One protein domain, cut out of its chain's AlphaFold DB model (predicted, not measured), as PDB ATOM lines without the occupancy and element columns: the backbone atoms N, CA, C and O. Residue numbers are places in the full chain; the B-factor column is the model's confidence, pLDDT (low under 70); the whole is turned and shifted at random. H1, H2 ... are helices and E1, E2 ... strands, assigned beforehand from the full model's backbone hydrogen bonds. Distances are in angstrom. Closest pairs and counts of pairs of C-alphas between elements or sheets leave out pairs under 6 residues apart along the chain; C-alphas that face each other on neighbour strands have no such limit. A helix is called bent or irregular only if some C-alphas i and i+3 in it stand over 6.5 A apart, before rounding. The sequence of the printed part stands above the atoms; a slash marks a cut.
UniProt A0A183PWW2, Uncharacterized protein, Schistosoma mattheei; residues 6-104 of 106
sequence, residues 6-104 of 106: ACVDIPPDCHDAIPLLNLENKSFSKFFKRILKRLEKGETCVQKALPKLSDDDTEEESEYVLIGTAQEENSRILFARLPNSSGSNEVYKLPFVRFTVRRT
ATOM      1  N   ALA A   6     -41.734  -1.629  41.723       77.06
ATOM      2  CA  ALA A   6     -42.462  -2.834  42.067       77.06
ATOM      3  C   ALA A   6     -43.931  -2.681  41.685       77.06
ATOM      4  O   ALA A   6     -44.554  -1.660  41.979       77.06
ATOM      5  N   CYS A   7     -44.485  -3.717  41.068       82.88
ATOM      6  CA  CYS A   7     -45.915  -3.846  40.822       82.88
ATOM      7  C   CYS A   7     -46.456  -4.993  41.671       82.88
ATOM      8  O   CYS A   7     -45.781  -6.011  41.818       82.88
ATOM      9  N   VAL A   8     -47.658  -4.830  42.220       88.25
ATOM     10  CA  VAL A   8     -48.367  -5.898  42.925       88.25
ATOM     11  C   VAL A   8     -49.640  -6.211  42.155       88.25
ATOM     12  O   VAL A   8     -50.550  -5.387  42.101       88.25
ATOM     13  N   ASP A   9     -49.702  -7.402  41.572       89.62
ATOM     14  CA  ASP A   9     -50.930  -7.949  41.014       89.62
ATOM     15  C   ASP A   9     -51.758  -8.582  42.121       89.62
ATOM     16  O   ASP A   9     -51.287  -9.445  42.869       89.62
ATOM     17  N   ILE A  10     -53.018  -8.173  42.185       92.50
ATOM     18  CA  ILE A  10     -53.989  -8.689  43.139       92.50
ATOM     19  C   ILE A  10     -55.136  -9.272  42.312       92.50
ATOM     20  O   ILE A  10     -55.922  -8.507  41.752       92.50
ATOM     21  N   PRO A  11     -55.206 -10.607  42.164       91.88
ATOM     22  CA  PRO A  11     -56.333 -11.265  41.515       91.88
ATOM     23  C   PRO A  11     -57.675 -10.890  42.171       91.88
ATOM     24  O   PRO A  11     -57.696 -10.605  43.374       91.88
ATOM     25  N   PRO A  12     -58.803 -10.903  41.432       93.06
ATOM     26  CA  PRO A  12     -60.111 -10.518  41.972       93.06
ATOM     27  C   PRO A  12     -60.532 -11.281  43.239       93.06
ATOM     28  O   PRO A  12     -61.104 -10.699  44.155       93.06
ATOM     29  N   ASP A  13     -60.204 -12.567  43.317       92.81
ATOM     30  CA  ASP A  13     -60.438 -13.472  44.454       92.81
ATOM     31  C   ASP A  13     -59.571 -13.162  45.697       92.81
ATOM     32  O   ASP A  13     -59.834 -13.663  46.797       92.81
ATOM     33  N   CYS A  14     -58.569 -12.296  45.529       94.62
ATOM     34  CA  CYS A  14     -57.627 -11.851  46.551       94.62
ATOM     35  C   CYS A  14     -57.796 -10.365  46.927       94.62
ATOM     36  O   CYS A  14     -56.973  -9.830  47.670       94.62
ATOM     37  N   HIS A  15     -58.835  -9.670  46.449       94.31
ATOM     38  CA  HIS A  15     -59.048  -8.250  46.766       94.31
ATOM     39  C   HIS A  15     -59.193  -7.966  48.271       94.31
ATOM     40  O   HIS A  15     -58.796  -6.898  48.735       94.31
ATOM     41  N   ASP A  16     -59.663  -8.934  49.056       93.06
ATOM     42  CA  ASP A  16     -59.742  -8.831  50.519       93.06
ATOM     43  C   ASP A  16     -58.361  -8.687  51.191       93.06
ATOM     44  O   ASP A  16     -58.270  -8.274  52.347       93.06
ATOM     45  N   ALA A  17     -57.268  -8.988  50.479       92.50
ATOM     46  CA  ALA A  17     -55.901  -8.790  50.953       92.50
ATOM     47  C   ALA A  17     -55.406  -7.341  50.802       92.50
ATOM     48  O   ALA A  17     -54.384  -6.996  51.394       92.50
ATOM     49  N   ILE A  18     -56.098  -6.480  50.039       93.00
ATOM     50  CA  ILE A  18     -55.681  -5.087  49.782       93.00
ATOM     51  C   ILE A  18     -55.356  -4.320  51.078       93.00
ATOM     52  O   ILE A  18     -54.295  -3.691  51.122       93.00
ATOM     53  N   PRO A  19     -56.168  -4.390  52.154       91.94
ATOM     54  CA  PRO A  19     -55.861  -3.693  53.405       91.94
ATOM     55  C   PRO A  19     -54.542  -4.128  54.065       91.94
ATOM     56  O   PRO A  19     -53.942  -3.348  54.804       91.94
ATOM     57  N   LEU A  20     -54.064  -5.349  53.790       91.56
ATOM     58  CA  LEU A  20     -52.804  -5.880  54.324       91.56
ATOM     59  C   LEU A  20     -51.574  -5.316  53.594       91.56
ATOM     60  O   LEU A  20     -50.467  -5.339  54.132       91.56
ATOM     61  N   LEU A  21     -51.748  -4.774  52.385       91.62
ATOM     62  CA  LEU A  21     -50.676  -4.273  51.517       91.62
ATOM     63  C   LEU A  21     -50.361  -2.793  51.765       91.62
ATOM     64  O   LEU A  21     -50.121  -2.019  50.837       91.62
ATOM     65  N   ASN A  22     -50.367  -2.375  53.029       89.31
ATOM     66  CA  ASN A  22     -50.161  -0.982  53.398       89.31
ATOM     67  C   ASN A  22     -48.683  -0.689  53.709       89.31
ATOM     68  O   ASN A  22     -48.177  -1.060  54.766       89.31
ATOM     69  N   LEU A  23     -47.984   0.033  52.829       85.44
ATOM     70  CA  LEU A  23     -46.580   0.421  53.044       85.44
ATOM     71  C   LEU A  23     -46.367   1.392  54.220       85.44
ATOM     72  O   LEU A  23     -45.241   1.481  54.720       85.44
ATOM     73  N   GLU A  24     -47.411   2.085  54.678       87.31
ATOM     74  CA  GLU A  24     -47.372   2.910  55.892       87.31
ATOM     75  C   GLU A  24     -47.353   2.043  57.160       87.31
ATOM     76  O   GLU A  24     -46.815   2.447  58.196       87.31
ATOM     77  N   ASN A  25     -47.857   0.806  57.075       87.12
ATOM     78  CA  ASN A  25     -47.760  -0.169  58.150       87.12
ATOM     79  C   ASN A  25     -46.309  -0.672  58.281       87.12
ATOM     80  O   ASN A  25     -45.711  -1.220  57.349       87.12
ATOM     81  N   LYS A  26     -45.724  -0.522  59.476       87.38
ATOM     82  CA  LYS A  26     -44.326  -0.908  59.740       87.38
ATOM     83  C   LYS A  26     -44.071  -2.410  59.595       87.38
ATOM     84  O   LYS A  26     -42.960  -2.771  59.197       87.38
ATOM     85  N   SER A  27     -45.039  -3.260  59.940       87.56
ATOM     86  CA  SER A  27     -44.924  -4.715  59.795       87.56
ATOM     87  C   SER A  27     -44.833  -5.077  58.313       87.56
ATOM     88  O   SER A  27     -43.797  -5.587  57.870       87.56
ATOM     89  N   PHE A  28     -45.815  -4.653  57.510       90.06
ATOM     90  CA  PHE A  28     -45.805  -4.896  56.066       90.06
ATOM     91  C   PHE A  28     -44.586  -4.264  55.373       90.06
ATOM     92  O   PHE A  28     -43.914  -4.921  54.584       90.06
ATOM     93  N   SER A  29     -44.205  -3.030  55.717       89.62
ATOM     94  CA  SER A  29     -43.015  -2.374  55.152       89.62
ATOM     95  C   SER A  29     -41.725  -3.169  55.401       89.62
ATOM     96  O   SER A  29     -40.895  -3.331  54.499       89.62
ATOM     97  N   LYS A  30     -41.532  -3.700  56.619       90.75
ATOM     98  CA  LYS A  30     -40.380  -4.562  56.943       90.75
ATOM     99  C   LYS A  30     -40.451  -5.884  56.187       90.75
ATOM    100  O   LYS A  30     -39.426  -6.337  55.674       90.75
ATOM    101  N   PHE A  31     -41.630  -6.492  56.125       91.94
ATOM    102  CA  PHE A  31     -41.887  -7.718  55.382       91.94
ATOM    103  C   PHE A  31     -41.542  -7.560  53.894       91.94
ATOM    104  O   PHE A  31     -40.712  -8.306  53.371       91.94
ATOM    105  N   PHE A  32     -42.074  -6.526  53.247       90.94
ATOM    106  CA  PHE A  32     -41.877  -6.233  51.830       90.94
ATOM    107  C   PHE A  32     -40.395  -6.014  51.494       90.94
ATOM    108  O   PHE A  32     -39.847  -6.643  50.587       90.94
ATOM    109  N   LYS A  33     -39.685  -5.223  52.313       89.81
ATOM    110  CA  LYS A  33     -38.231  -5.010  52.174       89.81
ATOM    111  C   LYS A  33     -37.419  -6.299  52.296       89.81
ATOM    112  O   LYS A  33     -36.368  -6.412  51.671       89.81
ATOM    113  N   ARG A  34     -37.855  -7.269  53.110       91.06
ATOM    114  CA  ARG A  34     -37.165  -8.567  53.226       91.06
ATOM    115  C   ARG A  34     -37.293  -9.384  51.945       91.06
ATOM    116  O   ARG A  34     -36.324 -10.043  51.587       91.06
ATOM    117  N   ILE A  35     -38.450  -9.350  51.283       91.25
ATOM    118  CA  ILE A  35     -38.634 -10.041  50.001       91.25
ATOM    119  C   ILE A  35     -37.766  -9.383  48.927       91.25
ATOM    120  O   ILE A  35     -36.980 -10.078  48.290       91.25
ATOM    121  N   LEU A  36     -37.813  -8.051  48.806       87.62
ATOM    122  CA  LEU A  36     -36.975  -7.310  47.856       87.62
ATOM    123  C   LEU A  36     -35.485  -7.626  48.018       87.62
ATOM    124  O   LEU A  36     -34.837  -8.006  47.052       87.62
ATOM    125  N   LYS A  37     -34.961  -7.588  49.249       88.94
ATOM    126  CA  LYS A  37     -33.550  -7.913  49.527       88.94
ATOM    127  C   LYS A  37     -33.138  -9.324  49.110       88.94
ATOM    128  O   LYS A  37     -31.954  -9.567  48.907       88.94
ATOM    129  N   ARG A  38     -34.068 -10.281  49.082       90.81
ATOM    130  CA  ARG A  38     -33.790 -11.648  48.619       90.81
ATOM    131  C   ARG A  38     -33.715 -11.696  47.095       90.81
ATOM    132  O   ARG A  38     -32.778 -12.278  46.560       90.81
ATOM    133  N   LEU A  39     -34.624 -11.001  46.419       86.81
ATOM    134  CA  LEU A  39     -34.609 -10.870  44.962       86.81
ATOM    135  C   LEU A  39     -33.364 -10.107  44.474       86.81
ATOM    136  O   LEU A  39     -32.686 -10.561  43.560       86.81
ATOM    137  N   GLU A  40     -32.976  -9.023  45.154       83.19
ATOM    138  CA  GLU A  40     -31.726  -8.281  44.895       83.19
ATOM    139  C   GLU A  40     -30.466  -9.151  45.042       83.19
ATOM    140  O   GLU A  40     -29.448  -8.884  44.410       83.19
ATOM    141  N   LYS A  41     -30.517 -10.203  45.870       87.44
ATOM    142  CA  LYS A  41     -29.422 -11.175  46.035       87.44
ATOM    143  C   LYS A  41     -29.388 -12.247  44.941       87.44
ATOM    144  O   LYS A  41     -28.543 -13.136  45.009       87.44
ATOM    145  N   GLY A  42     -30.278 -12.169  43.955       83.06
ATOM    146  CA  GLY A  42     -30.342 -13.091  42.824       83.06
ATOM    147  C   GLY A  42     -31.334 -14.239  42.999       83.06
ATOM    148  O   GLY A  42     -31.345 -15.148  42.171       83.06
ATOM    149  N   GLU A  43     -32.174 -14.231  44.041       88.69
ATOM    150  CA  GLU A  43     -33.296 -15.172  44.092       88.69
ATOM    151  C   GLU A  43     -34.313 -14.818  42.999       88.69
ATOM    152  O   GLU A  43     -34.704 -13.664  42.846       88.69
ATOM    153  N   THR A  44     -34.757 -15.811  42.231       85.12
ATOM    154  CA  THR A  44     -35.684 -15.594  41.106       85.12
ATOM    155  C   THR A  44     -37.144 -15.543  41.550       85.12
ATOM    156  O   THR A  44     -37.971 -14.890  40.912       85.12
ATOM    157  N   CYS A  45     -37.466 -16.214  42.659       90.50
ATOM    158  CA  CYS A  45     -38.802 -16.297  43.230       90.50
ATOM    159  C   CYS A  45     -38.717 -16.363  44.756       90.50
ATOM    160  O   CYS A  45     -37.960 -17.157  45.315       90.50
ATOM    161  N   VAL A  46     -39.514 -15.541  45.434       92.88
ATOM    162  CA  VAL A  46     -39.603 -15.499  46.893       92.88
ATOM    163  C   VAL A  46     -41.068 -15.418  47.290       92.88
ATOM    164  O   VAL A  46     -41.738 -14.426  47.022       92.88
ATOM    165  N   GLN A  47     -41.540 -16.440  47.995       94.19
ATOM    166  CA  GLN A  47     -42.896 -16.519  48.529       94.19
ATOM    167  C   GLN A  47     -42.869 -16.413  50.052       94.19
ATOM    168  O   GLN A  47     -42.055 -17.071  50.708       94.19
ATOM    169  N   LYS A  48     -43.759 -15.595  50.623       93.38
ATOM    170  CA  LYS A  48     -43.996 -15.537  52.071       93.38
ATOM    171  C   LYS A  48     -45.458 -15.233  52.393       93.38
ATOM    172  O   LYS A  48     -46.084 -14.470  51.664       93.38
ATOM    173  N   ALA A  49     -45.961 -15.778  53.500       93.12
ATOM    174  CA  ALA A  49     -47.270 -15.424  54.046       93.12
ATOM    175  C   ALA A  49     -47.322 -13.931  54.392       93.12
ATOM    176  O   ALA A  49     -46.375 -13.395  54.973       93.12
ATOM    177  N   LEU A  50     -48.398 -13.255  53.992       92.69
ATOM    178  CA  LEU A  50     -48.634 -11.860  54.329       92.69
ATOM    179  C   LEU A  50     -48.905 -11.756  55.834       92.69
ATOM    180  O   LEU A  50     -49.751 -12.500  56.341       92.69
ATOM    181  N   PRO A  51     -48.222 -10.843  56.545       91.56
ATOM    182  CA  PRO A  51     -48.532 -10.586  57.937       91.56
ATOM    183  C   PRO A  51     -49.876  -9.862  58.042       91.56
ATOM    184  O   PRO A  51     -50.204  -9.000  57.222       91.56
ATOM    185  N   LYS A  52     -50.628 -10.179  59.087       90.00
ATOM    186  CA  LYS A  52     -51.820  -9.457  59.522       90.00
ATOM    187  C   LYS A  52     -51.602  -9.015  60.964       90.00
ATOM    188  O   LYS A  52     -51.024  -9.752  61.753       90.00
ATOM    189  N   LEU A  53     -52.044  -7.808  61.298       84.88
ATOM    190  CA  LEU A  53     -52.144  -7.402  62.697       84.88
ATOM    191  C   LEU A  53     -53.501  -7.859  63.232       84.88
ATOM    192  O   LEU A  53     -54.525  -7.622  62.583       84.88
ATOM    193  N   SER A  54     -53.492  -8.539  64.373       81.56
ATOM    194  CA  SER A  54     -54.697  -8.802  65.153       81.56
ATOM    195  C   SER A  54     -55.170  -7.531  65.864       81.56
ATOM    196  O   SER A  54     -54.476  -6.510  65.868       81.56
ATOM    197  N   ASP A  55     -56.350  -7.594  66.477       81.38
ATOM    198  CA  ASP A  55     -56.938  -6.465  67.212       81.38
ATOM    199  C   ASP A  55     -56.078  -6.027  68.416       81.38
ATOM    200  O   ASP A  55     -56.141  -4.872  68.835       81.38
ATOM    201  N   ASP A  56     -55.219  -6.923  68.915       86.62
ATOM    202  CA  ASP A  56     -54.280  -6.685  70.017       86.62
ATOM    203  C   ASP A  56     -52.872  -6.272  69.526       86.62
ATOM    204  O   ASP A  56     -51.878  -6.460  70.231       86.62
ATOM    205  N   ASP A  57     -52.751  -5.768  68.291       78.88
ATOM    206  CA  ASP A  57     -51.483  -5.376  67.646       78.88
ATOM    207  C   ASP A  57     -50.436  -6.510  67.548       78.88
ATOM    208  O   ASP A  57     -49.237  -6.273  67.351       78.88
ATOM    209  N   THR A  58     -50.871  -7.769  67.649       85.50
ATOM    210  CA  THR A  58     -49.987  -8.930  67.498       85.50
ATOM    211  C   THR A  58     -49.898  -9.334  66.027       85.50
ATOM    212  O   THR A  58     -50.892  -9.339  65.307       85.50
ATOM    213  N   GLU A  59     -48.689  -9.646  65.554       84.88
ATOM    214  CA  GLU A  59     -48.465 -10.073  64.168       84.88
ATOM    215  C   GLU A  59     -48.804 -11.562  64.009       84.88
ATOM    216  O   GLU A  59     -48.204 -12.419  64.657       84.88
ATOM    217  N   GLU A  60     -49.750 -11.856  63.121       89.06
ATOM    218  CA  GLU A  60     -50.229 -13.191  62.771       89.06
ATOM    219  C   GLU A  60     -50.026 -13.464  61.272       89.06
ATOM    220  O   GLU A  60     -49.884 -12.544  60.459       89.06
ATOM    221  N   GLU A  61     -50.022 -14.741  60.881       85.12
ATOM    222  CA  GLU A  61     -50.030 -15.119  59.466       85.12
ATOM    223  C   GLU A  61     -51.451 -15.013  58.899       85.12
ATOM    224  O   GLU A  61     -52.408 -15.528  59.476       85.12
ATOM    225  N   SER A  62     -51.598 -14.338  57.758       90.06
ATOM    226  CA  SER A  62     -52.869 -14.292  57.031       90.06
ATOM    227  C   SER A  62     -53.044 -15.490  56.095       90.06
ATOM    228  O   SER A  62     -52.100 -16.215  55.784       90.06
ATOM    229  N   GLU A  63     -54.253 -15.638  55.552       93.06
ATOM    230  CA  GLU A  63     -54.584 -16.623  54.512       93.06
ATOM    231  C   GLU A  63     -54.010 -16.278  53.125       93.06
ATOM    232  O   GLU A  63     -54.369 -16.901  52.126       93.06
ATOM    233  N   TYR A  64     -53.141 -15.272  53.030       94.75
ATOM    234  CA  TYR A  64     -52.575 -14.803  51.773       94.75
ATOM    235  C   TYR A  64     -51.059 -14.936  51.774       94.75
ATOM    236  O   TYR A  64     -50.391 -14.748  52.786       94.75
ATOM    237  N   VAL A  65     -50.491 -15.192  50.604       94.88
ATOM    238  CA  VAL A  65     -49.054 -15.134  50.347       94.88
ATOM    239  C   VAL A  65     -48.750 -14.022  49.360       94.88
ATOM    240  O   VAL A  65     -49.496 -13.787  48.409       94.88
ATOM    241  N   LEU A  66     -47.614 -13.362  49.567       94.44
ATOM    242  CA  LEU A  66     -47.014 -12.468  48.592       94.44
ATOM    243  C   LEU A  66     -45.853 -13.192  47.914       94.44
ATOM    244  O   LEU A  66     -44.902 -13.626  48.573       94.44
ATOM    245  N   ILE A  67     -45.939 -13.310  46.595       92.88
ATOM    246  CA  ILE A  67     -44.938 -13.964  45.757       92.88
ATOM    247  C   ILE A  67     -44.241 -12.882  44.947       92.88
ATOM    248  O   ILE A  67     -44.843 -12.307  44.050       92.88
ATOM    249  N   GLY A  68     -42.987 -12.586  45.274       91.31
ATOM    250  CA  GLY A  68     -42.136 -11.704  44.483       91.31
ATOM    251  C   GLY A  68     -41.330 -12.507  43.469       91.31
ATOM    252  O   GLY A  68     -40.706 -13.505  43.828       91.31
ATOM    253  N   THR A  69     -41.316 -12.063  42.218       86.69
ATOM    254  CA  THR A  69     -40.535 -12.667  41.136       86.69
ATOM    255  C   THR A  69     -39.675 -11.612  40.453       86.69
ATOM    256  O   THR A  69     -40.140 -10.516  40.128       86.69
ATOM    257  N   ALA A  70     -38.405 -11.951  40.243       76.44
ATOM    258  CA  ALA A  70     -37.513 -11.189  39.384       76.44
ATOM    259  C   ALA A  70     -37.708 -11.710  37.955       76.44
ATOM    260  O   ALA A  70     -37.049 -12.658  37.531       76.44
ATOM    261  N   GLN A  71     -38.691 -11.161  37.243       65.25
ATOM    262  CA  GLN A  71     -38.858 -11.430  35.817       65.25
ATOM    263  C   GLN A  71     -38.041 -10.413  35.022       65.25
ATOM    264  O   GLN A  71     -38.040  -9.229  35.356       65.25
ATOM    265  N   GLU A  72     -37.387 -10.853  33.944       57.25
ATOM    266  CA  GLU A  72     -37.021  -9.917  32.881       57.25
ATOM    267  C   GLU A  72     -38.316  -9.251  32.404       57.25
ATOM    268  O   GLU A  72     -39.287  -9.937  32.072       57.25
ATOM    269  N   GLU A  73     -38.363  -7.921  32.459       54.28
ATOM    270  CA  GLU A  73     -39.561  -7.133  32.180       54.28
ATOM    271  C   GLU A  73     -39.974  -7.287  30.703       54.28
ATOM    272  O   GLU A  73     -39.609  -6.500  29.837       54.28
ATOM    273  N   ASN A  74     -40.741  -8.337  30.399       54.03
ATOM    274  CA  ASN A  74     -41.382  -8.560  29.096       54.03
ATOM    275  C   ASN A  74     -42.767  -7.887  29.024       54.03
ATOM    276  O   ASN A  74     -43.492  -7.974  28.029       54.03
ATOM    277  N   SER A  75     -43.167  -7.243  30.118       53.25
ATOM    278  CA  SER A  75     -44.388  -6.466  30.245       53.25
ATOM    279  C   SER A  75     -44.305  -5.202  29.390       53.25
ATOM    280  O   SER A  75     -43.341  -4.451  29.448       53.25
ATOM    281  N   ARG A  76     -45.377  -4.901  28.648       55.97
ATOM    282  CA  ARG A  76     -45.572  -3.623  27.931       55.97
ATOM    283  C   ARG A  76     -45.790  -2.429  28.882       55.97
ATOM    284  O   ARG A  76     -46.453  -1.465  28.507       55.97
ATOM    285  N   ILE A  77     -45.336  -2.522  30.130       57.88
ATOM    286  CA  ILE A  77     -45.592  -1.518  31.155       57.88
ATOM    287  C   ILE A  77     -44.503  -0.456  31.022       57.88
ATOM    288  O   ILE A  77     -43.326  -0.723  31.215       57.88
ATOM    289  N   LEU A  78     -44.902   0.751  30.628       58.44
ATOM    290  CA  LEU A  78     -43.999   1.888  30.531       58.44
ATOM    291  C   LEU A  78     -44.112   2.706  31.818       58.44
ATOM    292  O   LEU A  78     -45.129   3.357  32.051       58.44
ATOM    293  N   PHE A  79     -43.057   2.712  32.626       60.47
ATOM    294  CA  PHE A  79     -42.943   3.658  33.728       60.47
ATOM    295  C   PHE A  79     -42.218   4.911  33.247       60.47
ATOM    296  O   PHE A  79     -41.041   4.883  32.895       60.47
ATOM    297  N   ALA A  80     -42.934   6.031  33.228       59.56
ATOM    298  CA  ALA A  80     -42.360   7.339  32.959       59.56
ATOM    299  C   ALA A  80     -42.527   8.212  34.201       59.56
ATOM    300  O   ALA A  80     -43.629   8.347  34.738       59.56
ATOM    301  N   ARG A  81     -41.435   8.827  34.655       56.31
ATOM    302  CA  ARG A  81     -41.531   9.907  35.631       56.31
ATOM    303  C   ARG A  81     -41.968  11.157  34.874       56.31
ATOM    304  O   ARG A  81     -41.223  11.649  34.030       56.31
ATOM    305  N   LEU A  82     -43.172  11.651  35.153       54.81
ATOM    306  CA  LEU A  82     -43.616  12.928  34.597       54.81
ATOM    307  C   LEU A  82     -42.723  14.057  35.143       54.81
ATOM    308  O   LEU A  82     -42.345  14.020  36.321       54.81
ATOM    309  N   PRO A  83     -42.353  15.035  34.305       53.00
ATOM    310  CA  PRO A  83     -41.398  16.060  34.672       53.00
ATOM    311  C   PRO A  83     -42.006  16.963  35.743       53.00
ATOM    312  O   PRO A  83     -43.185  17.319  35.710       53.00
ATOM    313  N   ASN A  84     -41.172  17.371  36.690       54.69
ATOM    314  CA  ASN A  84     -41.411  18.593  37.444       54.69
ATOM    315  C   ASN A  84     -41.176  19.812  36.527       54.69
ATOM    316  O   ASN A  84     -40.773  19.673  35.372       54.69
ATOM    317  N   SER A  85     -41.446  21.017  37.029       56.94
ATOM    318  CA  SER A  85     -41.481  22.296  36.290       56.94
ATOM    319  C   SER A  85     -40.253  22.647  35.420       56.94
ATOM    320  O   SER A  85     -40.292  23.644  34.709       56.94
ATOM    321  N   SER A  86     -39.179  21.853  35.454       60.34
ATOM    322  CA  SER A  86     -37.947  21.972  34.661       60.34
ATOM    323  C   SER A  86     -37.936  21.227  33.310       60.34
ATOM    324  O   SER A  86     -36.989  21.396  32.550       60.34
ATOM    325  N   GLY A  87     -38.972  20.453  32.959       50.78
ATOM    326  CA  GLY A  87     -39.280  20.131  31.553       50.78
ATOM    327  C   GLY A  87     -38.482  19.025  30.839       50.78
ATOM    328  O   GLY A  87     -38.672  18.863  29.635       50.78
ATOM    329  N   SER A  88     -37.645  18.229  31.511       55.66
ATOM    330  CA  SER A  88     -37.035  17.037  30.895       55.66
ATOM    331  C   SER A  88     -37.811  15.760  31.238       55.66
ATOM    332  O   SER A  88     -37.906  15.361  32.397       55.66
ATOM    333  N   ASN A  89     -38.362  15.102  30.214       53.12
ATOM    334  CA  ASN A  89     -38.910  13.751  30.337       53.12
ATOM    335  C   ASN A  89     -37.748  12.754  30.331       53.12
ATOM    336  O   ASN A  89     -37.102  12.572  29.300       53.12
ATOM    337  N   GLU A  90     -37.493  12.093  31.454       53.19
ATOM    338  CA  GLU A  90     -36.526  10.998  31.523       53.19
ATOM    339  C   GLU A  90     -37.277   9.665  31.581       53.19
ATOM    340  O   GLU A  90     -38.072   9.407  32.490       53.19
ATOM    341  N   VAL A  91     -37.047   8.819  30.575       56.44
ATOM    342  CA  VAL A  91     -37.568   7.450  30.536       56.44
ATOM    343  C   VAL A  91     -36.558   6.555  31.241       56.44
ATOM    344  O   VAL A  91     -35.455   6.343  30.740       56.44
ATOM    345  N   TYR A  92     -36.935   6.029  32.402       52.19
ATOM    346  CA  TYR A  92     -36.097   5.114  33.164       52.19
ATOM    347  C   TYR A  92     -36.515   3.672  32.885       52.19
ATOM    348  O   TYR A  92     -37.658   3.296  33.135       52.19
ATOM    349  N   LYS A  93     -35.573   2.846  32.418       54.16
ATOM    350  CA  LYS A  93     -35.695   1.387  32.516       54.16
ATOM    351  C   LYS A  93     -35.158   0.976  33.881       54.16
ATOM    352  O   LYS A  93     -33.949   0.833  34.044       54.16
ATOM    353  N   LEU A  94     -36.039   0.896  34.870       56.50
ATOM    354  CA  LEU A  94     -35.670   0.426  36.204       56.50
ATOM    355  C   LEU A  94     -35.822  -1.095  36.259       56.50
ATOM    356  O   LEU A  94     -36.721  -1.626  35.608       56.50
ATOM    357  N   PRO A  95     -34.989  -1.806  37.037       62.47
ATOM    358  CA  PRO A  95     -35.238  -3.211  37.322       62.47
ATOM    359  C   PRO A  95     -36.646  -3.359  37.911       62.47
ATOM    360  O   PRO A  95     -36.989  -2.701  38.901       62.47
ATOM    361  N   PHE A  96     -37.462  -4.191  37.267       72.38
ATOM    362  CA  PHE A  96     -38.866  -4.376  37.604       72.38
ATOM    363  C   PHE A  96     -39.047  -5.638  38.442       72.38
ATOM    364  O   PHE A  96     -38.617  -6.725  38.056       72.38
ATOM    365  N   VAL A  97     -39.708  -5.500  39.590       79.12
ATOM    366  CA  VAL A  97     -40.080  -6.639  40.432       79.12
ATOM    367  C   VAL A  97     -41.590  -6.804  40.411       79.12
ATOM    368  O   VAL A  97     -42.339  -5.892  40.768       79.12
ATOM    369  N   ARG A  98     -42.037  -8.000  40.033       85.75
ATOM    370  CA  ARG A  98     -43.454  -8.340  39.985       85.75
ATOM    371  C   ARG A  98     -43.835  -9.129  41.222       85.75
ATOM    372  O   ARG A  98     -43.266 -10.188  41.488       85.75
ATOM    373  N   PHE A  99     -44.801  -8.613  41.960       90.38
ATOM    374  CA  PHE A  99     -45.420  -9.301  43.075       90.38
ATOM    375  C   PHE A  99     -46.805  -9.789  42.675       90.38
ATOM    376  O   PHE A  99     -47.525  -9.098  41.963       90.38
ATOM    377  N   THR A 100     -47.199 -10.950  43.174       92.50
ATOM    378  CA  THR A 100     -48.552 -11.482  43.014       92.50
ATOM    379  C   THR A 100     -49.062 -11.950  44.366       92.50
ATOM    380  O   THR A 100     -48.333 -12.602  45.120       92.50
ATOM    381  N   VAL A 101     -50.308 -11.604  44.680       93.94
ATOM    382  CA  VAL A 101     -51.017 -12.119  45.856       93.94
ATOM    383  C   VAL A 101     -51.731 -13.417  45.487       93.94
ATOM    384  O   VAL A 101     -52.339 -13.498  44.423       93.94
ATOM    385  N   ARG A 102     -51.655 -14.429  46.355       94.25
ATOM    386  CA  ARG A 102     -52.436 -15.675  46.249       94.25
ATOM    387  C   ARG A 102     -52.971 -16.087  47.616       94.25
ATOM    388  O   ARG A 102     -52.376 -15.716  48.626       94.25
ATOM    389  N   ARG A 103     -54.042 -16.881  47.659       92.81
ATOM    390  CA  ARG A 103     -54.484 -17.557  48.890       92.81
ATOM    391  C   ARG A 103     -53.542 -18.717  49.237       92.81
ATOM    392  O   ARG A 103     -52.956 -19.332  48.352       92.81
ATOM    393  N   THR A 104     -53.371 -19.011  50.524       85.44
ATOM    394  CA  THR A 104     -52.527 -20.118  51.020       85.44
ATOM    395  C   THR A 104     -53.101 -21.502  50.720       85.44
ATOM    396  O   THR A 104     -52.344 -22.465  50.653       85.44
TER     397      THR A 104
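Overview. This is residues 6 to 104 of the 106 residues of an uncharacterized protein of Schistosoma mattheei (UniProt A0A183PWW2). A strongly twisted, curled sheet of four strands has H1 and H2 over one face and its other face bare, while the long loop between E3 and E4 swings far out, its residues 83 to 88 sticking out free. The loop lies toward one end of the longest axis and the turn between E2 and E3 at the other. The printed part has 99 residues, with two named helices and four named strands in the order E1 H1 H2 E2 E3 E4; the mixed sheet runs E1 E4 E3 E2, and the class is mixed, helices and strands. The whole is loose, with a radius of gyration of the C-alphas of 15.7 A and spans of 49 by 31 by 28 A.

Along the chain. E1, residues 6 to 9, begins with C-alpha 6 at (-42.462, -2.834, 42.067). H1, residues 12 to 20, is 15.1 A long and irregular: C-alphas 13 and 16 are 7.7 A apart. H2, residues 26 to 39, is 20.3 A long and begins with C-alpha 26 at (-44.326, -0.908, 59.740). E2, residues 45 to 53, is 25.2 A long. E3, residues 59 to 69, is 24.5 A long and bends by 86 degrees at residue 63. E4, residues 96 to 103, is 23.3 A long and ends with C-alpha 103 at (-54.484, -17.557, 48.890).

Arrangement. Edge strand E1 is parallel to E4, with N 9 and O 99 at 2.8 A. E2, E3 and E4 form a meander, each strand the antiparallel neighbour of the one before; N 67 and O 100 of the hairpin E3 and E4 are 2.9 A apart, and N 50 and O 64 of the hairpin E2 and E3 are 2.8 A apart. With H1 and H2 on the same face, the sheet and helices make two layers. H1 is at a height over the sheet of 7.9 A and runs across the strands, at 78 degrees to E4 on the local plane; its closest C-alphas to E4 are those of Cys 14 and Arg 102, 6.5 A. H2 is at a height over the sheet of 7.2 A; its closest C-alphas to E2 are those of Ile 35 and Val 46, 6.4 A. H1 and H2 are close but not clearly touching: the closest C-alphas, of Leu 20 and Phe 28, are 7.3 A apart. Every O i to N i+4 pair in H2 is within hydrogen-bond range; in H1 0 of 5 are, beside 4 of 6 O i to N i+3 pairs.

Size, cuts and confidence. The two C-alphas farthest apart, of Asp 56 and Gly 87, are 49.2 A apart. The printed part has no cut. The link from E3 to E4, 26 residues, is long; in it residues 80 to 81 pair antiparallel with residues 90 to 91. Confidence is low, under 70, at residues 71 to 95.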